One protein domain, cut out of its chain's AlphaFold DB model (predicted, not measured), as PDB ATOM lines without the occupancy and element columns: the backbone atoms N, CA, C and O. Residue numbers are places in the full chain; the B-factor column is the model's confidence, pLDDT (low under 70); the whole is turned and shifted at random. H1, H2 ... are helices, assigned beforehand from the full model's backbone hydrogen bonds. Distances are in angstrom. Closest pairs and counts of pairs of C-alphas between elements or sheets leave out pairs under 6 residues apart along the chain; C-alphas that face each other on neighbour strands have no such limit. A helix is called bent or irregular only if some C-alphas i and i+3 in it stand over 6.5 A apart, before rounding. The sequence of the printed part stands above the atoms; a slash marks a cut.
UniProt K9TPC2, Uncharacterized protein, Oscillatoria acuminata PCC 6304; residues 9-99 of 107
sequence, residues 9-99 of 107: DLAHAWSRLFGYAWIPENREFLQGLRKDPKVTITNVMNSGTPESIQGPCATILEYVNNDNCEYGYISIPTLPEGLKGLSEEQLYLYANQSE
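What this domain is: This is residues 9 to 99 of the 107 residues of an uncharacterized protein of Oscillatoria acuminata PCC 6304 (UniProt K9TPC2). The longest helix, H4, and the last one, H5, pack on opposite sides of a middle helix, H1, crossing it, while H2 and H3 lead from the end of H1 round to H4. A long loop, residues 65 to 87, joins H4 to H5 past H1. The printed part has 91 residues with five named helices, in order H1 to H5, and no named strand; its class is all helix. It is compact, with a radius of gyration of the C-alphas of 12.5 A and spans of 39 by 26 by 21 A.

Where its parts are: H4, residues 51 to 64, is 20.4 A long and begins at C-alpha 51 (172.389, -62.917, 381.605). It is irregular, with C-alphas 52 and 55 7.3 A apart. H1, residues 9 to 21, is 18.2 A long and begins at C-alpha 9 (175.666, -61.655, 364.279). H2, residues 24 to 35, is 17.4 A long and irregular: C-alphas 25 and 28 are 8.1 A apart. H3 is residues 37 to 47, 15.3 A, and H5 residues 88 to 97, 14.3 A, ending at C-alpha 97 (184.549, -72.261, 363.309).

How they stand to each other: H1 is the hub. H4 touches it at a steep tilt of 46 degrees, opposite ways; the closest C-alphas, of Ala 13 and Pro 56, are 4.2 A apart. H5 touches H1 at a steep tilt of 42 degrees, opposite ways, closest at the C-alphas of Gly 19 and Tyr 92, 4.2 A. H3 touches H4, closest at the C-alphas of Ile 41 and Cys 57, 5.6 A. H2 touches H3 with residues 29 to 33 alone, closest at the C-alphas of Gly 32 and Thr 40, 5.5 A. H1 and H2 touch only at the corner, closest at the C-alphas of Ala 21 and Leu 30, 4.9 A. H4 and H5 are apart. Every O i to N i+4 pair is within hydrogen-bond range in H1, H3 and H5, against 6 of 8 in H2 and 8 of 10 in H4.

The domain as a whole: The two C-alphas farthest apart, of Asn 68 and Gly 85, are 39.5 A apart. The printed part has no cut. The link from H4 to H5 is long; the other three are tight. The mean pLDDT of the printed part is 91.0, and residues 67 to 69 are under 70.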
ATOM      1  N   ASP A   9     176.264 -61.835 362.955       90.94
ATOM      2  CA  ASP A   9     175.666 -61.655 364.279       90.94
ATOM      3  C   ASP A   9     174.771 -62.834 364.684       90.94
ATOM      4  O   ASP A   9     174.882 -63.334 365.805       90.94
ATOM      5  N   LEU A  10     173.953 -63.346 363.762       89.81
ATOM      6  CA  LEU A  10     173.135 -64.533 363.993       89.81
ATOM      7  C   LEU A  10     174.005 -65.793 364.163       89.81
ATOM      8  O   LEU A  10     173.712 -66.630 365.020       89.81
ATOM      9  N   ALA A  11     175.096 -65.920 363.399       89.00
ATOM     10  CA  ALA A  11     176.063 -67.013 363.547       89.00
ATOM     11  C   ALA A  11     176.721 -66.994 364.931       89.00
ATOM     12  O   ALA A  11     176.790 -68.018 365.621       89.00
ATOM     13  N   HIS A  12     177.160 -65.812 365.364       91.81
ATOM     14  CA  HIS A  12     177.741 -65.605 366.683       91.81
ATOM     15  C   HIS A  12     176.729 -65.895 367.796       91.81
ATOM     16  O   HIS A  12     177.089 -66.541 368.782       91.81
ATOM     17  N   ALA A  13     175.468 -65.486 367.628       94.06
ATOM     18  CA  ALA A  13     174.407 -65.739 368.595       94.06
ATOM     19  C   ALA A  13     174.153 -67.243 368.790       94.06
ATOM     20  O   ALA A  13     174.179 -67.731 369.922       94.06
ATOM     21  N   TRP A  14     174.005 -68.008 367.703       93.75
ATOM     22  CA  TRP A  14     173.865 -69.465 367.789       93.75
ATOM     23  C   TRP A  14     175.095 -70.138 368.391       93.75
ATOM     24  O   TRP A  14     174.963 -70.993 369.268       93.75
ATOM     25  N   SER A  15     176.292 -69.716 367.985       93.12
ATOM     26  CA  SER A  15     177.544 -70.266 368.511       93.12
ATOM     27  C   SER A  15     177.679 -70.039 370.017       93.12
ATOM     28  O   SER A  15     178.114 -70.936 370.740       93.12
ATOM     29  N   ARG A  16     177.269 -68.866 370.517       95.12
ATOM     30  CA  ARG A  16     177.233 -68.574 371.957       95.12
ATOM     31  C   ARG A  16     176.208 -69.435 372.682       95.12
ATOM     32  O   ARG A  16     176.532 -69.998 373.725       95.12
ATOM     33  N   LEU A  17     175.020 -69.605 372.101       95.00
ATOM     34  CA  LEU A  17     173.992 -70.488 372.648       95.00
ATOM     35  C   LEU A  17     174.494 -71.930 372.792       95.00
ATOM     36  O   LEU A  17     174.234 -72.569 373.808       95.00
ATOM     37  N   PHE A  18     175.219 -72.440 371.794       94.19
ATOM     38  CA  PHE A  18     175.790 -73.785 371.831       94.19
ATOM     39  C   PHE A  18     176.911 -73.919 372.847       94.19
ATOM     40  O   PHE A  18     176.908 -74.885 373.607       94.19
ATOM     41  N   GLY A  19     177.820 -72.940 372.891       94.69
ATOM     42  CA  GLY A  19     178.870 -72.875 373.900       94.69
ATOM     43  C   GLY A  19     178.287 -73.024 375.300       94.69
ATOM     44  O   GLY A  19     178.698 -73.916 376.034       94.69
ATOM     45  N   TYR A  20     177.257 -72.234 375.611       96.25
ATOM     46  CA  TYR A  20     176.551 -72.297 376.888       96.25
ATOM     47  C   TYR A  20     175.803 -73.624 377.089       96.25
ATOM     48  O   TYR A  20     175.931 -74.259 378.133       96.25
ATOM     49  N   ALA A  21     175.031 -74.086 376.101       95.62
ATOM     50  CA  ALA A  21     174.188 -75.275 376.241       95.62
ATOM     51  C   ALA A  21     174.982 -76.582 376.404       95.62
ATOM     52  O   ALA A  21     174.492 -77.535 377.004       95.62
ATOM     53  N   TRP A  22     176.197 -76.663 375.863       95.56
ATOM     54  CA  TRP A  22     177.028 -77.864 375.959       95.56
ATOM     55  C   TRP A  22     177.792 -78.001 377.276       95.56
ATOM     56  O   TRP A  22     178.380 -79.056 377.526       95.56
ATOM     57  N   ILE A  23     177.737 -76.986 378.136       96.38
ATOM     58  CA  ILE A  23     178.252 -77.066 379.498       96.38
ATOM     59  C   ILE A  23     177.377 -78.025 380.326       96.38
ATOM     60  O   ILE A  23     176.149 -77.892 380.306       96.38
ATOM     61  N   PRO A  24     177.965 -79.008 381.042       94.31
ATOM     62  CA  PRO A  24     177.211 -80.018 381.790       94.31
ATOM     63  C   PRO A  24     176.183 -79.448 382.775       94.31
ATOM     64  O   PRO A  24     175.097 -80.010 382.927       94.31
ATOM     65  N   GLU A  25     176.505 -78.322 383.407       95.50
ATOM     66  CA  GLU A  25     175.661 -77.603 384.362       95.50
ATOM     67  C   GLU A  25     174.395 -77.027 383.705       95.50
ATOM     68  O   GLU A  25     173.362 -76.897 384.357       95.50
ATOM     69  N   ASN A  26     174.427 -76.776 382.393       95.75
ATOM     70  CA  ASN A  26     173.338 -76.166 381.627       95.75
ATOM     71  C   ASN A  26     172.475 -77.212 380.896       95.75
ATOM     72  O   ASN A  26     171.787 -76.918 379.914       95.75
ATOM     73  N   ARG A  27     172.491 -78.465 381.368       94.06
ATOM     74  CA  ARG A  27     171.803 -79.591 380.722       94.06
ATOM     75  C   ARG A  27     170.300 -79.369 380.533       94.06
ATOM     76  O   ARG A  27     169.759 -79.807 379.518       94.06
ATOM     77  N   GLU A  28     169.624 -78.723 381.480       95.06
ATOM     78  CA  GLU A  28     168.189 -78.424 381.363       95.06
ATOM     79  C   GLU A  28     167.908 -77.473 380.198       95.06
ATOM     80  O   GLU A  28     167.002 -77.718 379.402       95.06
ATOM     81  N   PHE A  29     168.747 -76.448 380.034       95.88
ATOM     82  CA  PHE A  29     168.663 -75.523 378.911       95.88
ATOM     83  C   PHE A  29     168.881 -76.245 377.573       95.88
ATOM     84  O   PHE A  29     168.083 -76.084 376.651       95.88
ATOM     85  N   LEU A  30     169.885 -77.126 377.478       95.56
ATOM     86  CA  LEU A  30     170.118 -77.941 376.278       95.56
ATOM     87  C   LEU A  30     168.923 -78.841 375.931       95.56
ATOM     88  O   LEU A  30     168.571 -78.993 374.758       95.56
ATOM     89  N   GLN A  31     168.299 -79.460 376.935       95.38
ATOM     90  CA  GLN A  31     167.100 -80.277 376.735       95.38
ATOM     91  C   GLN A  31     165.909 -79.430 376.284       95.38
ATOM     92  O   GLN A  31     165.192 -79.841 375.372       95.38
ATOM     93  N   GLY A  32     165.736 -78.244 376.873       95.31
ATOM     94  CA  GLY A  32     164.748 -77.260 376.449       95.31
ATOM     95  C   GLY A  32     164.930 -76.886 374.981       95.31
ATOM     96  O   GLY A  32     164.002 -77.055 374.194       95.31
ATOM     97  N   LEU A  33     166.144 -76.490 374.586       93.94
ATOM     98  CA  LEU A  33     166.454 -76.113 373.205       93.94
ATOM     99  C   LEU A  33     166.176 -77.240 372.203       93.94
ATOM    100  O   LEU A  33     165.717 -76.979 371.096       93.94
ATOM    101  N   ARG A  34     166.439 -78.498 372.577       92.75
ATOM    102  CA  ARG A  34     166.150 -79.667 371.727       92.75
ATOM    103  C   ARG A  34     164.660 -79.974 371.608       92.75
ATOM    104  O   ARG A  34     164.250 -80.547 370.603       92.75
ATOM    105  N   LYS A  35     163.874 -79.654 372.637       93.50
ATOM    106  CA  LYS A  35     162.430 -79.906 372.674       93.50
ATOM    107  C   LYS A  35     161.651 -78.800 371.972       93.50
ATOM    108  O   LYS A  35     160.822 -79.089 371.118       93.50
ATOM    109  N   ASP A  36     161.895 -77.559 372.374       92.94
ATOM    110  CA  ASP A  36     161.250 -76.369 371.837       92.94
ATOM    111  C   ASP A  36     162.206 -75.167 371.984       92.94
ATOM    112  O   ASP A  36     162.262 -74.527 373.047       92.94
ATOM    113  N   PRO A  37     162.999 -74.862 370.942       92.56
ATOM    114  CA  PRO A  37     163.951 -73.761 370.989       92.56
ATOM    115  C   PRO A  37     163.250 -72.404 371.081       92.56
ATOM    116  O   PRO A  37     163.777 -71.504 371.732       92.56
ATOM    117  N   LYS A  38     162.040 -72.262 370.520       92.31
ATOM    118  CA  LYS A  38     161.266 -71.018 370.596       92.31
ATOM    119  C   LYS A  38     160.896 -70.700 372.033       92.31
ATOM    120  O   LYS A  38     161.219 -69.616 372.521       92.31
ATOM    121  N   VAL A  39     160.254 -71.643 372.718       95.06
ATOM    122  CA  VAL A  39     159.850 -71.468 374.119       95.06
ATOM    123  C   VAL A  39     161.071 -71.275 375.011       95.06
ATOM    124  O   VAL A  39     161.084 -70.368 375.838       95.06
ATOM    125  N   THR A  40     162.123 -72.068 374.815       96.19
ATOM    126  CA  THR A  40     163.325 -72.004 375.660       96.19
ATOM    127  C   THR A  40     164.044 -70.658 375.548       96.19
ATOM    128  O   THR A  40     164.359 -70.051 376.569       96.19
ATOM    129  N   ILE A  41     164.246 -70.151 374.329       95.75
ATOM    130  CA  ILE A  41     164.880 -68.845 374.086       95.75
ATOM    131  C   ILE A  41     163.984 -67.703 374.590       95.75
ATOM    132  O   ILE A  41     164.467 -66.761 375.217       95.75
ATOM    133  N   THR A  42     162.667 -67.809 374.393       95.69
ATOM    134  CA  THR A  42     161.697 -66.817 374.895       95.69
ATOM    135  C   THR A  42     161.693 -66.755 376.425       95.69
ATOM    136  O   THR A  42     161.617 -65.671 376.999       95.69
ATOM    137  N   ASN A  43     161.830 -67.897 377.103       96.56
ATOM    138  CA  ASN A  43     161.898 -67.947 378.562       96.56
ATOM    139  C   ASN A  43     163.124 -67.208 379.105       96.56
ATOM    140  O   ASN A  43     162.965 -66.458 380.061       96.56
ATOM    141  N   VAL A  44     164.296 -67.355 378.474       96.94
ATOM    142  CA  VAL A  44     165.506 -66.595 378.848       96.94
ATOM    143  C   VAL A  44     165.282 -65.091 378.696       96.94
ATOM    144  O   VAL A  44     165.668 -64.317 379.569       96.94
ATOM    145  N   MET A  45     164.612 -64.660 377.622       96.31
ATOM    146  CA  MET A  45     164.291 -63.242 377.433       96.31
ATOM    147  C   MET A  45     163.322 -62.701 378.480       96.31
ATOM    148  O   MET A  45     163.489 -61.573 378.936       96.31
ATOM    149  N   ASN A  46     162.332 -63.502 378.875       95.50
ATOM    150  CA  ASN A  46     161.335 -63.100 379.863       95.50
ATOM    151  C   ASN A  46     161.886 -63.110 381.295       95.50
ATOM    152  O   ASN A  46     161.512 -62.260 382.098       95.50
ATOM    153  N   SER A  47     162.748 -64.073 381.631       94.50
ATOM    154  CA  SER A  47     163.352 -64.184 382.963       94.50
ATOM    155  C   SER A  47     164.577 -63.288 383.140       94.50
ATOM    156  O   SER A  47     164.985 -63.053 384.277       94.50
ATOM    157  N   GLY A  48     165.207 -62.854 382.042       90.56
ATOM    158  CA  GLY A  48     166.506 -62.176 382.051       90.56
ATOM    159  C   GLY A  48     167.655 -63.063 382.540       90.56
ATOM    160  O   GLY A  48     168.733 -62.562 382.846       90.56
ATOM    161  N   THR A  49     167.433 -64.373 382.664       88.38
ATOM    162  CA  THR A  49     168.406 -65.321 383.210       88.38
ATOM    163  C   THR A  49     168.516 -66.552 382.311       88.38
ATOM    164  O   THR A  49     167.490 -67.106 381.905       88.38
ATOM    165  N   PRO A  50     169.739 -67.012 381.994       91.62
ATOM    166  CA  PRO A  50     171.041 -66.452 382.378       91.62
ATOM    167  C   PRO A  50     171.402 -65.194 381.572       91.62
ATOM    168  O   PRO A  50     171.212 -65.158 380.356       91.62
ATOM    169  N   GLU A  51     171.991 -64.192 382.233       93.50
ATOM    170  CA  GLU A  51     172.389 -62.917 381.605       93.50
ATOM    171  C   GLU A  51     173.398 -63.121 380.460       93.50
ATOM    172  O   GLU A  51     173.309 -62.469 379.420       93.50
ATOM    173  N   SER A  52     174.301 -64.102 380.597       93.06
ATOM    174  CA  SER A  52     175.352 -64.402 379.611       93.06
ATOM    175  C   SER A  52     174.829 -64.780 378.223       93.06
ATOM    176  O   SER A  52     175.529 -64.577 377.231       93.06
ATOM    177  N   ILE A  53     173.603 -65.303 378.133       96.00
ATOM    178  CA  ILE A  53     172.976 -65.700 376.865       96.00
ATOM    179  C   ILE A  53     171.760 -64.851 376.491       96.00
ATOM    180  O   ILE A  53     171.145 -65.103 375.457       96.00
ATOM    181  N   GLN A  54     171.433 -63.811 377.264       97.00
ATOM    182  CA  GLN A  54     170.300 -62.937 376.958       97.00
ATOM    183  C   GLN A  54     170.495 -62.193 375.626       97.00
ATOM    184  O   GLN A  54     169.597 -62.194 374.789       97.00
ATOM    185  N   GLY A  55     171.680 -61.618 375.393       96.94
ATOM    186  CA  GLY A  55     172.018 -60.961 374.123       96.94
ATOM    187  C   GLY A  55     171.881 -61.896 372.911       96.94
ATOM    188  O   GLY A  55     171.118 -61.585 371.997       96.94
ATOM    189  N   PRO A  56     172.533 -63.076 372.916       95.69
ATOM    190  CA  PRO A  56     172.346 -64.099 371.887       95.69
ATOM    191  C   PRO A  56     170.880 -64.505 371.653       95.69
ATOM    192  O   PRO A  56     170.440 -64.596 370.507       95.69
ATOM    193  N   CYS A  57     170.103 -64.711 372.721       96.12
ATOM    194  CA  CYS A  57     168.676 -65.027 372.626       96.12
ATOM    195  C   CYS A  57     167.876 -63.907 371.942       96.12
ATOM    196  O   CYS A  57     167.019 -64.197 371.106       96.12
ATOM    197  N   ALA A  58     168.172 -62.645 372.267       96.06
ATOM    198  CA  ALA A  58     167.528 -61.482 371.665       96.06
ATOM    199  C   ALA A  58     167.795 -61.416 370.158       96.06
ATOM    200  O   ALA A  58     166.847 -61.317 369.382       96.06
ATOM    201  N   THR A  59     169.060 -61.564 369.746       94.31
ATOM    202  CA  THR A  59     169.443 -61.591 368.329       94.31
ATOM    203  C   THR A  59     168.716 -62.709 367.585       94.31
ATOM    204  O   THR A  59     168.103 -62.458 366.555       94.31
ATOM    205  N   ILE A  60     168.696 -63.940 368.114       93.31
ATOM    206  CA  ILE A  60     167.981 -65.047 367.454       93.31
ATOM    207  C   ILE A  60     166.493 -64.719 367.295       93.31
ATOM    208  O   ILE A  60     165.944 -64.937 366.218       93.31
ATOM    209  N   LEU A  61     165.839 -64.188 368.334       92.81
ATOM    210  CA  LEU A  61     164.419 -63.830 368.276       92.81
ATOM    211  C   LEU A  61     164.121 -62.713 367.276       92.81
ATOM    212  O   LEU A  61     163.080 -62.766 366.625       92.81
ATOM    213  N   GLU A  62     165.007 -61.728 367.150       92.12
ATOM    214  CA  GLU A  62     164.883 -60.647 366.170       92.12
ATOM    215  C   GLU A  62     164.864 -61.197 364.739       92.12
ATOM    216  O   GLU A  62     163.995 -60.827 363.949       92.12
ATOM    217  N   TYR A  63     165.753 -62.141 364.426       89.25
ATOM    218  CA  TYR A  63     165.794 -62.765 363.105       89.25
ATOM    219  C   TYR A  63     164.608 -63.705 362.857       89.25
ATOM    220  O   TYR A  63     163.953 -63.597 361.827       89.25
ATOM    221  N   VAL A  64     164.300 -64.615 363.786       86.94
ATOM    222  CA  VAL A  64     163.270 -65.653 363.556       86.94
ATOM    223  C   VAL A  64     161.829 -65.137 363.636       86.94
ATOM    224  O   VAL A  64     160.933 -65.804 363.128       86.94
ATOM    225  N   ASN A  65     161.577 -63.995 364.288       86.94
ATOM    226  CA  ASN A  65     160.242 -63.380 364.341       86.94
ATOM    227  C   ASN A  65     160.037 -62.295 363.275       86.94
ATOM    228  O   ASN A  65     158.955 -61.721 363.200       86.94
ATOM    229  N   ASN A  66     161.057 -61.972 362.479       81.38
ATOM    230  CA  ASN A  66     160.892 -61.036 361.378       81.38
ATOM    231  C   ASN A  66     160.137 -61.738 360.239       81.38
ATOM    232  O   ASN A  66     160.656 -62.667 359.626       81.38
ATOM    233  N   ASP A  67     158.920 -61.271 359.948       68.12
ATOM    234  CA  ASP A  67     158.008 -61.851 358.948       68.12
ATOM    235  C   ASP A  67     158.604 -61.932 357.526       68.12
ATOM    236  O   ASP A  67     158.105 -62.674 356.683       68.12
ATOM    237  N   ASN A  68     159.683 -61.191 357.252       68.62
ATOM    238  CA  ASN A  68     160.392 -61.197 355.970       68.62
ATOM    239  C   ASN A  68     161.691 -62.024 355.992       68.62
ATOM    240  O   ASN A  68     162.504 -61.913 355.071       68.62
ATOM    241  N   CYS A  69     161.934 -62.804 357.045       69.19
ATOM    242  CA  CYS A  69     163.190 -63.512 357.243       69.19
ATOM    243  C   CYS A  69     163.120 -64.979 356.809       69.19
ATOM    244  O   CYS A  69     162.172 -65.694 357.117       69.19
ATOM    245  N   GLU A  70     164.165 -65.456 356.128       73.25
ATOM    246  CA  GLU A  70     164.305 -66.867 355.733       73.25
ATOM    247  C   GLU A  70     164.927 -67.749 356.836       73.25
ATOM    248  O   GLU A  70     165.139 -68.947 356.629       73.25
ATOM    249  N   TYR A  71     165.253 -67.171 357.999       78.38
ATOM    250  CA  TYR A  71     165.930 -67.869 359.092       78.38
ATOM    251  C   TYR A  71     164.937 -68.389 360.129       78.38
ATOM    252  O   TYR A  71     164.027 -67.690 360.563       78.38
ATOM    253  N   GLY A  72     165.154 -69.625 360.570       82.12
ATOM    254  CA  GLY A  72     164.354 -70.270 361.605       82.12
ATOM    255  C   GLY A  72     165.213 -70.870 362.709       82.12
ATOM    256  O   GLY A  72     166.444 -70.783 362.705       82.12
ATOM    257  N   TYR A  73     164.546 -71.523 363.656       86.00
ATOM    258  CA  TYR A  73     165.229 -72.314 364.670       86.00
ATOM    259  C   TYR A  73     165.910 -73.528 364.036       86.00
ATOM    260  O   TYR A  73     165.314 -74.249 363.235       86.00
ATOM    261  N   ILE A  74     167.163 -73.760 364.417       83.06
ATOM    262  CA  ILE A  74     167.972 -74.867 363.906       83.06
ATOM    263  C   ILE A  74     167.940 -76.063 364.854       83.06
ATOM    264  O   ILE A  74     167.714 -75.931 366.058       83.06
ATOM    265  N   SER A  75     168.188 -77.253 364.307       82.62
ATOM    266  CA  SER A  75     168.398 -78.444 365.126       82.62
ATOM    267  C   SER A  75     169.667 -78.292 365.960       82.62
ATOM    268  O   SER A  75     170.730 -77.971 365.435       82.62
ATOM    269  N   ILE A  76     169.561 -78.550 367.263       85.94
ATOM    270  CA  ILE A  76     170.686 -78.402 368.188       85.94
ATOM    271  C   ILE A  76     171.661 -79.578 368.014       85.94
ATOM    272  O   ILE A  76     171.256 -80.724 368.257       85.94
ATOM    273  N   PRO A  77     172.938 -79.341 367.655       85.38
ATOM    274  CA  PRO A  77     173.889 -80.420 367.442       85.38
ATOM    275  C   PRO A  77     174.209 -81.180 368.738       85.38
ATOM    276  O   PRO A  77     174.039 -80.698 369.868       85.38
ATOM    277  N   THR A  78     174.706 -82.403 368.577       88.56
ATOM    278  CA  THR A  78     175.285 -83.166 369.690       88.56
ATOM    279  C   THR A  78     176.752 -82.799 369.841       88.56
ATOM    280  O   THR A  78     177.471 -82.788 368.849       88.56
ATOM    281  N   LEU A  79     177.195 -82.535 371.074       89.44
ATOM    282  CA  LEU A  79     178.605 -82.305 371.371       89.44
ATOM    283  C   LEU A  79     179.418 -83.587 371.089       89.44
ATOM    284  O   LEU A  79     179.134 -84.619 371.710       89.44
ATOM    285  N   PRO A  80     180.428 -83.546 370.203       88.69
ATOM    286  CA  PRO A  80     181.367 -84.648 370.013       88.69
ATOM    287  C   PRO A  80     182.058 -85.045 371.324       88.69
ATOM    288  O   PRO A  80     182.425 -84.191 372.128       88.69
ATOM    289  N   GLU A  81     182.293 -86.343 371.536       88.06
ATOM    290  CA  GLU A  81     182.838 -86.828 372.814       88.06
ATOM    291  C   GLU A  81     184.206 -86.239 373.168       88.06
ATOM    292  O   GLU A  81     184.453 -85.950 374.336       88.06
ATOM    293  N   GLY A  82     185.058 -85.999 372.166       90.19
ATOM    294  CA  GLY A  82     186.382 -85.398 372.351       90.19
ATOM    295  C   GLY A  82     186.368 -83.921 372.764       90.19
ATOM    296  O   GLY A  82     187.424 -83.377 373.060       90.19
ATOM    297  N   LEU A  83     185.197 -83.276 372.784       91.81
ATOM    298  CA  LEU A  83     185.021 -81.880 373.200       91.81
ATOM    299  C   LEU A  83     184.372 -81.756 374.589       91.81
ATOM    300  O   LEU A  83     184.152 -80.648 375.077       91.81
ATOM    301  N   LYS A  84     184.063 -82.883 375.248       91.25
ATOM    302  CA  LYS A  84     183.588 -82.890 376.637       91.25
ATOM    303  C   LYS A  84     184.687 -82.344 377.560       91.25
ATOM    304  O   LYS A  84     185.844 -82.735 377.446       91.25
ATOM    305  N   GLY A  85     184.312 -81.473 378.498       91.12
ATOM    306  CA  GLY A  85     185.239 -80.873 379.469       91.12
ATOM    307  C   GLY A  85     185.957 -79.607 378.986       91.12
ATOM    308  O   GLY A  85     186.756 -79.053 379.736       91.12
ATOM    309  N   LEU A  86     185.671 -79.137 377.768       95.38
ATOM    310  CA  LEU A  86     186.098 -77.814 377.315       95.38
ATOM    311  C   LEU A  86     185.303 -76.703 378.011       95.38
ATOM    312  O   LEU A  86     184.172 -76.910 378.454       95.38
ATOM    313  N   SER A  87     185.899 -75.513 378.088       96.06
ATOM    314  CA  SER A  87     185.224 -74.327 378.615       96.06
ATOM    315  C   SER A  87     184.159 -73.800 377.653       96.06
ATOM    316  O   SER A  87     184.195 -74.070 376.450       96.06
ATOM    317  N   GLU A  88     183.242 -72.982 378.171       95.44
ATOM    318  CA  GLU A  88     182.183 -72.354 377.370       95.44
ATOM    319  C   GLU A  88     182.763 -71.575 376.182       95.44
ATOM    320  O   GLU A  88     182.282 -71.701 375.057       95.44
ATOM    321  N   GLU A  89     183.853 -70.835 376.408       95.75
ATOM    322  CA  GLU A  89     184.535 -70.069 375.362       95.75
ATOM    323  C   GLU A  89     185.138 -70.977 374.281       95.75
ATOM    324  O   GLU A  89     185.018 -70.693 373.092       95.75
ATOM    325  N   GLN A  90     185.754 -72.100 374.664       95.69
ATOM    326  CA  GLN A  90     186.315 -73.057 373.706       95.69
ATOM    327  C   GLN A  90     185.222 -73.715 372.858       95.69
ATOM    328  O   GLN A  90     185.400 -73.910 371.654       95.69
ATOM    329  N   LEU A  91     184.081 -74.024 373.472       94.75
ATOM    330  CA  LEU A  91     182.919 -74.589 372.794       94.75
ATOM    331  C   LEU A  91     182.254 -73.577 371.852       94.75
ATOM    332  O   LEU A  91     181.884 -73.939 370.737       94.75
ATOM    333  N   TYR A  92     182.171 -72.309 372.261       93.31
ATOM    334  CA  TYR A  92     181.756 -71.204 371.397       93.31
ATOM    335  C   TYR A  92     182.666 -71.081 370.168       93.31
ATOM    336  O   TYR A  92     182.169 -71.045 369.042       93.31
ATOM    337  N   LEU A  93     183.990 -71.056 370.361       92.25
ATOM    338  CA  LEU A  93     184.948 -70.952 369.258       92.25
ATOM    339  C   LEU A  93     184.821 -72.134 368.296       92.25
ATOM    340  O   LEU A  93     184.813 -71.932 367.082       92.25
ATOM    341  N   TYR A  94     184.660 -73.348 368.828       91.50
ATOM    342  CA  TYR A  94     184.403 -74.540 368.025       91.50
ATOM    343  C   TYR A  94     183.115 -74.411 367.202       91.50
ATOM    344  O   TYR A  94     183.142 -74.659 365.996       91.50
ATOM    345  N   ALA A  95     182.005 -74.000 367.824       88.50
ATOM    346  CA  ALA A  95     180.735 -73.804 367.134       88.50
ATOM    347  C   ALA A  95     180.829 -72.747 366.028       88.50
ATOM    348  O   ALA A  95     180.301 -72.951 364.935       88.50
ATOM    349  N   ASN A  96     181.558 -71.663 366.304       87.44
ATOM    350  CA  ASN A  96     181.754 -70.565 365.372       87.44
ATOM    351  C   ASN A  96     182.580 -70.987 364.143       87.44
ATOM    352  O   ASN A  96     182.234 -70.635 363.018       87.44
ATOM    353  N   GLN A  97     183.655 -71.756 364.361       85.25
ATOM    354  CA  GLN A  97     184.549 -72.261 363.309       85.25
ATOM    355  C   GLN A  97     183.950 -73.415 362.503       85.25
ATOM    356  O   GLN A  97     184.262 -73.567 361.327       85.25
ATOM    357  N   SER A  98     183.119 -74.237 363.141       78.25
ATOM    358  CA  SER A  98     182.497 -75.408 362.513       78.25
ATOM    359  C   SER A  98     181.210 -75.070 361.763       78.25
ATOM    360  O   SER A  98     180.534 -75.985 361.302       78.25
ATOM    361  N   GLU A  99     180.852 -73.783 361.689       74.81
ATOM    362  CA  GLU A  99     179.645 -73.288 361.023       74.81
ATOM    363  C   GLU A  99     178.386 -74.051 361.452       74.81
ATOM    364  O   GLU A  99     177.534 -74.398 360.640       74.81
TER     365      GLU A  99